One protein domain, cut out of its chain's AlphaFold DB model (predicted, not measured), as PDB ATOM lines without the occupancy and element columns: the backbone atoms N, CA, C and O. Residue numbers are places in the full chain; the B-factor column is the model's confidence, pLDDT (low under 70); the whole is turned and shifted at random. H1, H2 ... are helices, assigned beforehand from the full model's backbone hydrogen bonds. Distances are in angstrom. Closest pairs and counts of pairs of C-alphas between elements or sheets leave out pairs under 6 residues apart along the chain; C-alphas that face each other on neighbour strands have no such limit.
ATOM      1  N   LYS A  50       7.740   4.012 -41.560       84.19
ATOM      2  CA  LYS A  50       8.818   3.079 -41.925       84.19
ATOM      3  C   LYS A  50       9.242   2.177 -40.771       84.19
ATOM      4  O   LYS A  50       9.610   1.024 -40.997       84.19
ATOM      5  N   SER A  51       9.228   2.691 -39.544       84.62
ATOM      6  CA  SER A  51       9.457   1.867 -38.356       84.62
ATOM      7  C   SER A  51       8.317   0.871 -38.177       84.62
ATOM      8  O   SER A  51       8.578  -0.316 -38.012       84.62
ATOM      9  N   VAL A  52       7.070   1.333 -38.312       87.44
ATOM     10  CA  VAL A  52       5.878   0.476 -38.235       87.44
ATOM     11  C   VAL A  52       5.927  -0.626 -39.288       87.44
ATOM     12  O   VAL A  52       5.710  -1.789 -38.966       87.44
ATOM     13  N   GLU A  53       6.251  -0.288 -40.536       90.88
ATOM     14  CA  GLU A  53       6.394  -1.265 -41.615       90.88
ATOM     15  C   GLU A  53       7.442  -2.333 -41.272       90.88
ATOM     16  O   GLU A  53       7.171  -3.529 -41.388       90.88
ATOM     17  N   ARG A  54       8.619  -1.919 -40.786       92.50
ATOM     18  CA  ARG A  54       9.679  -2.848 -40.377       92.50
ATOM     19  C   ARG A  54       9.222  -3.772 -39.249       92.50
ATOM     20  O   ARG A  54       9.451  -4.978 -39.328       92.50
ATOM     21  N   ASP A  55       8.580  -3.223 -38.226       90.81
ATOM     22  CA  ASP A  55       8.113  -3.990 -37.072       90.81
ATOM     23  C   ASP A  55       7.040  -5.007 -37.485       90.81
ATOM     24  O   ASP A  55       7.098  -6.172 -37.090       90.81
ATOM     25  N   LEU A  56       6.111  -4.612 -38.362       93.25
ATOM     26  CA  LEU A  56       5.094  -5.510 -38.912       93.25
ATOM     27  C   LEU A  56       5.704  -6.639 -39.751       93.25
ATOM     28  O   LEU A  56       5.244  -7.776 -39.652       93.25
ATOM     29  N   LEU A  57       6.751  -6.369 -40.536       93.94
ATOM     30  CA  LEU A  57       7.467  -7.408 -41.285       93.94
ATOM     31  C   LEU A  57       8.146  -8.421 -40.352       93.94
ATOM     32  O   LEU A  57       8.087  -9.624 -40.609       93.94
ATOM     33  N   ILE A  58       8.748  -7.956 -39.255       95.50
ATOM     34  CA  ILE A  58       9.361  -8.827 -38.242       95.50
ATOM     35  C   ILE A  58       8.296  -9.699 -37.571       95.50
ATOM     36  O   ILE A  58       8.473 -10.914 -37.457       95.50
ATOM     37  N   ILE A  59       7.177  -9.097 -37.158       95.12
ATOM     38  CA  ILE A  59       6.056  -9.818 -36.541       95.12
ATOM     39  C   ILE A  59       5.516 -10.872 -37.507       95.12
ATOM     40  O   ILE A  59       5.354 -12.028 -37.115       95.12
ATOM     41  N   ARG A  60       5.300 -10.506 -38.776       92.25
ATOM     42  CA  ARG A  60       4.836 -11.427 -39.816       92.25
ATOM     43  C   ARG A  60       5.768 -12.628 -39.955       92.25
ATOM     44  O   ARG A  60       5.299 -13.760 -39.877       92.25
ATOM     45  N   ALA A  61       7.073 -12.396 -40.098       93.12
ATOM     46  CA  ALA A  61       8.054 -13.472 -40.225       93.12
ATOM     47  C   ALA A  61       8.059 -14.399 -38.995       93.12
ATOM     48  O   ALA A  61       8.115 -15.623 -39.131       93.12
ATOM     49  N   GLY A  62       7.942 -13.826 -37.791       95.62
ATOM     50  CA  GLY A  62       7.823 -14.591 -36.552       95.62
ATOM     51  C   GLY A  62       6.559 -15.454 -36.509       95.62
ATOM     52  O   GLY A  62       6.632 -16.629 -36.153       95.62
ATOM     53  N   MET A  63       5.410 -14.907 -36.915       93.56
ATOM     54  CA  MET A  63       4.154 -15.659 -36.995       93.56
ATOM     55  C   MET A  63       4.243 -16.794 -38.018       93.56
ATOM     56  O   MET A  63       3.948 -17.935 -37.674       93.56
ATOM     57  N   GLU A  64       4.720 -16.524 -39.233       93.25
ATOM     58  CA  GLU A  64       4.908 -17.551 -40.269       93.25
ATOM     59  C   GLU A  64       5.802 -18.695 -39.768       93.25
ATOM     60  O   GLU A  64       5.471 -19.872 -39.922       93.25
ATOM     61  N   GLN A  65       6.905 -18.371 -39.086       95.81
ATOM     62  CA  GLN A  65       7.795 -19.375 -38.508       95.81
ATOM     63  C   GLN A  65       7.116 -20.204 -37.406       95.81
ATOM     64  O   GLN A  65       7.316 -21.421 -37.346       95.81
ATOM     65  N   LEU A  66       6.329 -19.571 -36.530       96.19
ATOM     66  CA  LEU A  66       5.593 -20.257 -35.466       96.19
ATOM     67  C   LEU A  66       4.571 -21.243 -36.042       96.19
ATOM     68  O   LEU A  66       4.547 -22.407 -35.633       96.19
ATOM     69  N   PHE A  67       3.777 -20.809 -37.023       95.44
ATOM     70  CA  PHE A  67       2.766 -21.654 -37.655       95.44
ATOM     71  C   PHE A  67       3.396 -22.809 -38.439       95.44
ATOM     72  O   PHE A  67       2.969 -23.951 -38.252       95.44
ATOM     73  N   ARG A  68       4.484 -22.557 -39.184       94.56
ATOM     74  CA  ARG A  68       5.288 -23.599 -39.849       94.56
ATOM     75  C   ARG A  68       5.805 -24.643 -38.876       94.56
ATOM     76  O   ARG A  68       5.629 -25.838 -39.088       94.56
ATOM     77  N   ARG A  69       6.401 -24.211 -37.762       95.88
ATOM     78  CA  ARG A  69       6.915 -25.136 -36.741       95.88
ATOM     79  C   ARG A  69       5.812 -26.005 -36.134       95.88
ATOM     80  O   ARG A  69       6.082 -27.133 -35.736       95.88
ATOM     81  N   SER A  70       4.593 -25.481 -36.051       95.50
ATOM     82  CA  SER A  70       3.432 -26.215 -35.542       95.50
ATOM     83  C   SER A  70       2.679 -27.034 -36.599       95.50
ATOM     84  O   SER A  70       1.734 -27.727 -36.237       95.50
ATOM     85  N   GLY A  71       3.066 -26.964 -37.879       94.19
ATOM     86  CA  GLY A  71       2.353 -27.624 -38.981       94.19
ATOM     87  C   GLY A  71       0.966 -27.037 -39.279       94.19
ATOM     88  O   GLY A  71       0.131 -27.721 -39.859       94.19
ATOM     89  N   ARG A  72       0.704 -25.788 -38.868       94.50
ATOM     90  CA  ARG A  72      -0.607 -25.112 -38.960       94.50
ATOM     91  C   ARG A  72      -0.629 -23.988 -40.001       94.50
ATOM     92  O   ARG A  72      -1.421 -23.061 -39.887       94.50
ATOM     93  N   GLU A  73       0.248 -24.032 -41.003       93.25
ATOM     94  CA  GLU A  73       0.361 -22.974 -42.029       93.25
ATOM     95  C   GLU A  73      -0.978 -22.689 -42.725       93.25
ATOM     96  O   GLU A  73      -1.348 -21.529 -42.881       93.25
ATOM     97  N   SER A  74      -1.777 -23.726 -42.994       91.38
ATOM     98  CA  SER A  74      -3.113 -23.577 -43.588       91.38
ATOM     99  C   SER A  74      -4.096 -22.773 -42.728       91.38
ATOM    100  O   SER A  74      -5.004 -22.140 -43.265       91.38
ATOM    101  N   GLU A  75      -3.938 -22.773 -41.403       93.62
ATOM    102  CA  GLU A  75      -4.769 -21.965 -40.508       93.62
ATOM    103  C   GLU A  75      -4.370 -20.487 -40.540       93.62
ATOM    104  O   GLU A  75      -5.236 -19.616 -40.450       93.62
ATOM    105  N   LEU A  76      -3.071 -20.201 -40.692       92.69
ATOM    106  CA  LEU A  76      -2.577 -18.838 -40.874       92.69
ATOM    107  C   LEU A  76      -3.074 -18.261 -42.205       92.69
ATOM    108  O   LEU A  76      -3.606 -17.153 -42.216       92.69
ATOM    109  N   ASP A  77      -2.981 -19.034 -43.288       92.56
ATOM    110  CA  ASP A  77      -3.480 -18.632 -44.609       92.56
ATOM    111  C   ASP A  77      -4.992 -18.372 -44.578       92.56
ATOM    112  O   ASP A  77      -5.459 -17.320 -45.015       92.56
ATOM    113  N   ALA A  78      -5.770 -19.269 -43.962       94.06
ATOM    114  CA  ALA A  78      -7.215 -19.089 -43.819       94.06
ATOM    115  C   ALA A  78      -7.582 -17.831 -43.008       94.06
ATOM    116  O   ALA A  78      -8.574 -17.162 -43.314       94.06
ATOM    117  N   ALA A  79      -6.796 -17.492 -41.980       91.38
ATOM    118  CA  ALA A  79      -7.000 -16.284 -41.185       91.38
ATOM    119  C   ALA A  79      -6.677 -15.003 -41.974       91.38
ATOM    120  O   ALA A  79      -7.420 -14.023 -41.869       91.38
ATOM    121  N   ILE A  80      -5.612 -15.015 -42.785       90.19
ATOM    122  CA  ILE A  80      -5.261 -13.911 -43.690       90.19
ATOM    123  C   ILE A  80      -6.383 -13.704 -44.715       90.19
ATOM    124  O   ILE A  80      -6.923 -12.601 -44.815       90.19
ATOM    125  N   ASP A  81      -6.822 -14.774 -45.379       94.25
ATOM    126  CA  ASP A  81      -7.922 -14.743 -46.348       94.25
ATOM    127  C   ASP A  81      -9.224 -14.203 -45.738       94.25
ATOM    128  O   ASP A  81      -9.949 -13.414 -46.356       94.25
ATOM    129  N   ALA A  82      -9.560 -14.635 -44.518       92.81
ATOM    130  CA  ALA A  82     -10.750 -14.167 -43.812       92.81
ATOM    131  C   ALA A  82     -10.678 -12.661 -43.519       92.81
ATOM    132  O   ALA A  82     -11.667 -11.942 -43.710       92.81
ATOM    133  N   LEU A  83      -9.506 -12.169 -43.109       89.44
ATOM    134  CA  LEU A  83      -9.280 -10.750 -42.855       89.44
ATOM    135  C   LEU A  83      -9.384  -9.917 -44.142       89.44
ATOM    136  O   LEU A  83     -10.019  -8.861 -44.136       89.44
ATOM    137  N   GLU A  84      -8.819 -10.383 -45.256       90.44
ATOM    138  CA  GLU A  84      -8.899  -9.698 -46.554       90.44
ATOM    139  C   GLU A  84     -10.332  -9.619 -47.087       90.44
ATOM    140  O   GLU A  84     -10.783  -8.560 -47.546       90.44
ATOM    141  N   LYS A  85     -11.090 -10.716 -46.963       89.00
ATOM    142  CA  LYS A  85     -12.520 -10.748 -47.297       89.00
ATOM    143  C   LYS A  85     -13.303  -9.755 -46.447       89.00
ATOM    144  O   LYS A  85     -14.099  -8.990 -46.995       89.00
ATOM    145  N   HIS A  86     -13.047  -9.713 -45.140       89.75
ATOM    146  CA  HIS A  86     -13.692  -8.761 -44.241       89.75
ATOM    147  C   HIS A  86     -13.353  -7.307 -44.606       89.75
ATOM    148  O   HIS A  86     -14.259  -6.486 -44.720       89.75
ATOM    149  N   ARG A  87     -12.079  -6.984 -44.872       87.44
ATOM    150  CA  ARG A  87     -11.646  -5.633 -45.290       87.44
ATOM    151  C   ARG A  87     -12.283  -5.197 -46.607       87.44
ATOM    152  O   ARG A  87     -12.682  -4.045 -46.759       87.44
ATOM    153  N   THR A  88     -12.401  -6.116 -47.559       86.81
ATOM    154  CA  THR A  88     -13.048  -5.841 -48.845       86.81
ATOM    155  C   THR A  88     -14.555  -5.638 -48.672       86.81
ATOM    156  O   THR A  88     -15.142  -4.763 -49.309       86.81
ATOM    157  N   ALA A  89     -15.195  -6.415 -47.794       80.69
ATOM    158  CA  ALA A  89     -16.606  -6.253 -47.466       80.69
ATOM    159  C   ALA A  89     -16.882  -4.910 -46.769       80.69
ATOM    160  O   ALA A  89     -17.798  -4.197 -47.176       80.69
ATOM    161  N   THR A  90     -16.065  -4.512 -45.789       75.94
ATOM    162  CA  THR A  90     -16.222  -3.220 -45.102       75.94
ATOM    163  C   THR A  90     -15.976  -2.038 -46.037       75.94
ATOM    164  O   THR A  90     -16.769  -1.098 -46.033       75.94
ATOM    165  N   ALA A  91     -14.961  -2.100 -46.906       68.81
ATOM    166  CA  ALA A  91     -14.715  -1.065 -47.912       68.81
ATOM    167  C   ALA A  91     -15.907  -0.884 -48.875       68.81
ATOM    168  O   ALA A  91     -16.288   0.245 -49.189       68.81
ATOM    169  N   ARG A  92     -16.553  -1.982 -49.294       68.62
ATOM    170  CA  ARG A  92     -17.756  -1.943 -50.148       68.62
ATOM    171  C   ARG A  92     -18.973  -1.347 -49.437       68.62
ATOM    172  O   ARG A  92     -19.758  -0.650 -50.075       68.62
ATOM    173  N   THR A  93     -19.138  -1.599 -48.140       65.25
ATOM    174  CA  THR A  93     -20.230  -1.014 -47.341       65.25
ATOM    175  C   THR A  93     -20.058   0.497 -47.177       65.25
ATOM    176  O   THR A  93     -21.022   1.235 -47.362       65.25
ATOM    177  N   VAL A  94     -18.833   0.976 -46.925       62.91
ATOM    178  CA  VAL A  94     -18.530   2.419 -46.836       62.91
ATOM    179  C   VAL A  94     -18.821   3.135 -48.160       62.91
ATOM    180  O   VAL A  94     -19.416   4.207 -48.161       62.91
ATOM    181  N   GLN A  95     -18.495   2.518 -49.301       60.41
ATOM    182  CA  GLN A  95     -18.806   3.079 -50.624       60.41
ATOM    183  C   GLN A  95     -20.311   3.130 -50.936       60.41
ATOM    184  O   GLN A  95     -20.746   4.000 -51.685       60.41
ATOM    185  N   ARG A  96     -21.118   2.222 -50.372       56.50
ATOM    186  CA  ARG A  96     -22.578   2.192 -50.580       56.50
ATOM    187  C   ARG A  96     -23.362   3.116 -49.642       56.50
ATOM    188  O   ARG A  96     -24.488   3.458 -49.974       56.50
ATOM    189  N   GLY A  97     -22.792   3.513 -48.503       56.25
ATOM    190  CA  GLY A  97     -23.425   4.407 -47.523       56.25
ATOM    191  C   GLY A  97     -23.142   5.904 -47.716       56.25
ATOM    192  O   GLY A  97     -23.658   6.709 -46.954       56.25
ATOM    193  N   GLY A  98     -22.327   6.287 -48.707       51.41
ATOM    194  CA  GLY A  98     -21.924   7.678 -48.977       51.41
ATOM    195  C   GLY A  98     -22.855   8.477 -49.898       51.41
ATOM    196  O   GLY A  98     -22.440   9.504 -50.429       51.41
TER     197      GLY A  98
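What this domain is: This is residues 50 to 98 of the 100 residues of an uncharacterized protein of Parvularcula bermudensis (strain ATCC BAA-594 / HTCC2503 / KCTC 12087) (UniProt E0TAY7). Two helices meet near their ends as an open V, with H1 as the shorter arm, H2 as the longer arm, and a tight turn at the point. Away from the point the arms spread apart, and residues 50 to 62 of H1 and 78 to 96 of H2 stand free, together with the last two residues, 97 and 98. The printed part has 49 residues with two named helices, H1 then H2, and no named strand; its class is all helix. It is only just extended, close to loose, with a radius of gyration of the C-alphas of 14.7 A, and it is flat, with spans of 45 by 29 by 6 A.

How they stand to each other: H1, residues 50 to 69, touches H2, residues 73 to 96, with its residues 64 to 67 alone. On H2, residues 73 to 76 alone touch H1. The closest C-alphas of the two helices are those of Phe 67 and Glu 73, 5.2 A apart. The two helices form a helical hairpin, running opposite ways at a steep tilt of 43 degrees. Their centres are 19.1 A apart. In H1 and H2 every O i to N i+4 pair is within hydrogen-bond range.

Where its parts are: H1 begins at C-alpha 50, at (8.818, 3.079, -41.925), and ends at C-alpha 69, at (6.915, -25.136, -36.741), a length of 28.8 A. The three residues 70 to 72 form the tight link to H2. H2 has 24 residues and measures 35.1 A from C-alpha 73 to C-alpha 96, at (-22.578, 2.192, -50.580).

The domain as a whole: The two C-alphas farthest apart are those of Arg 69 and Gly 98, at 45.4 A. The printed part has no cut. The mean pLDDT of the printed part is 86.6, and residues 91 to 98 are under 70.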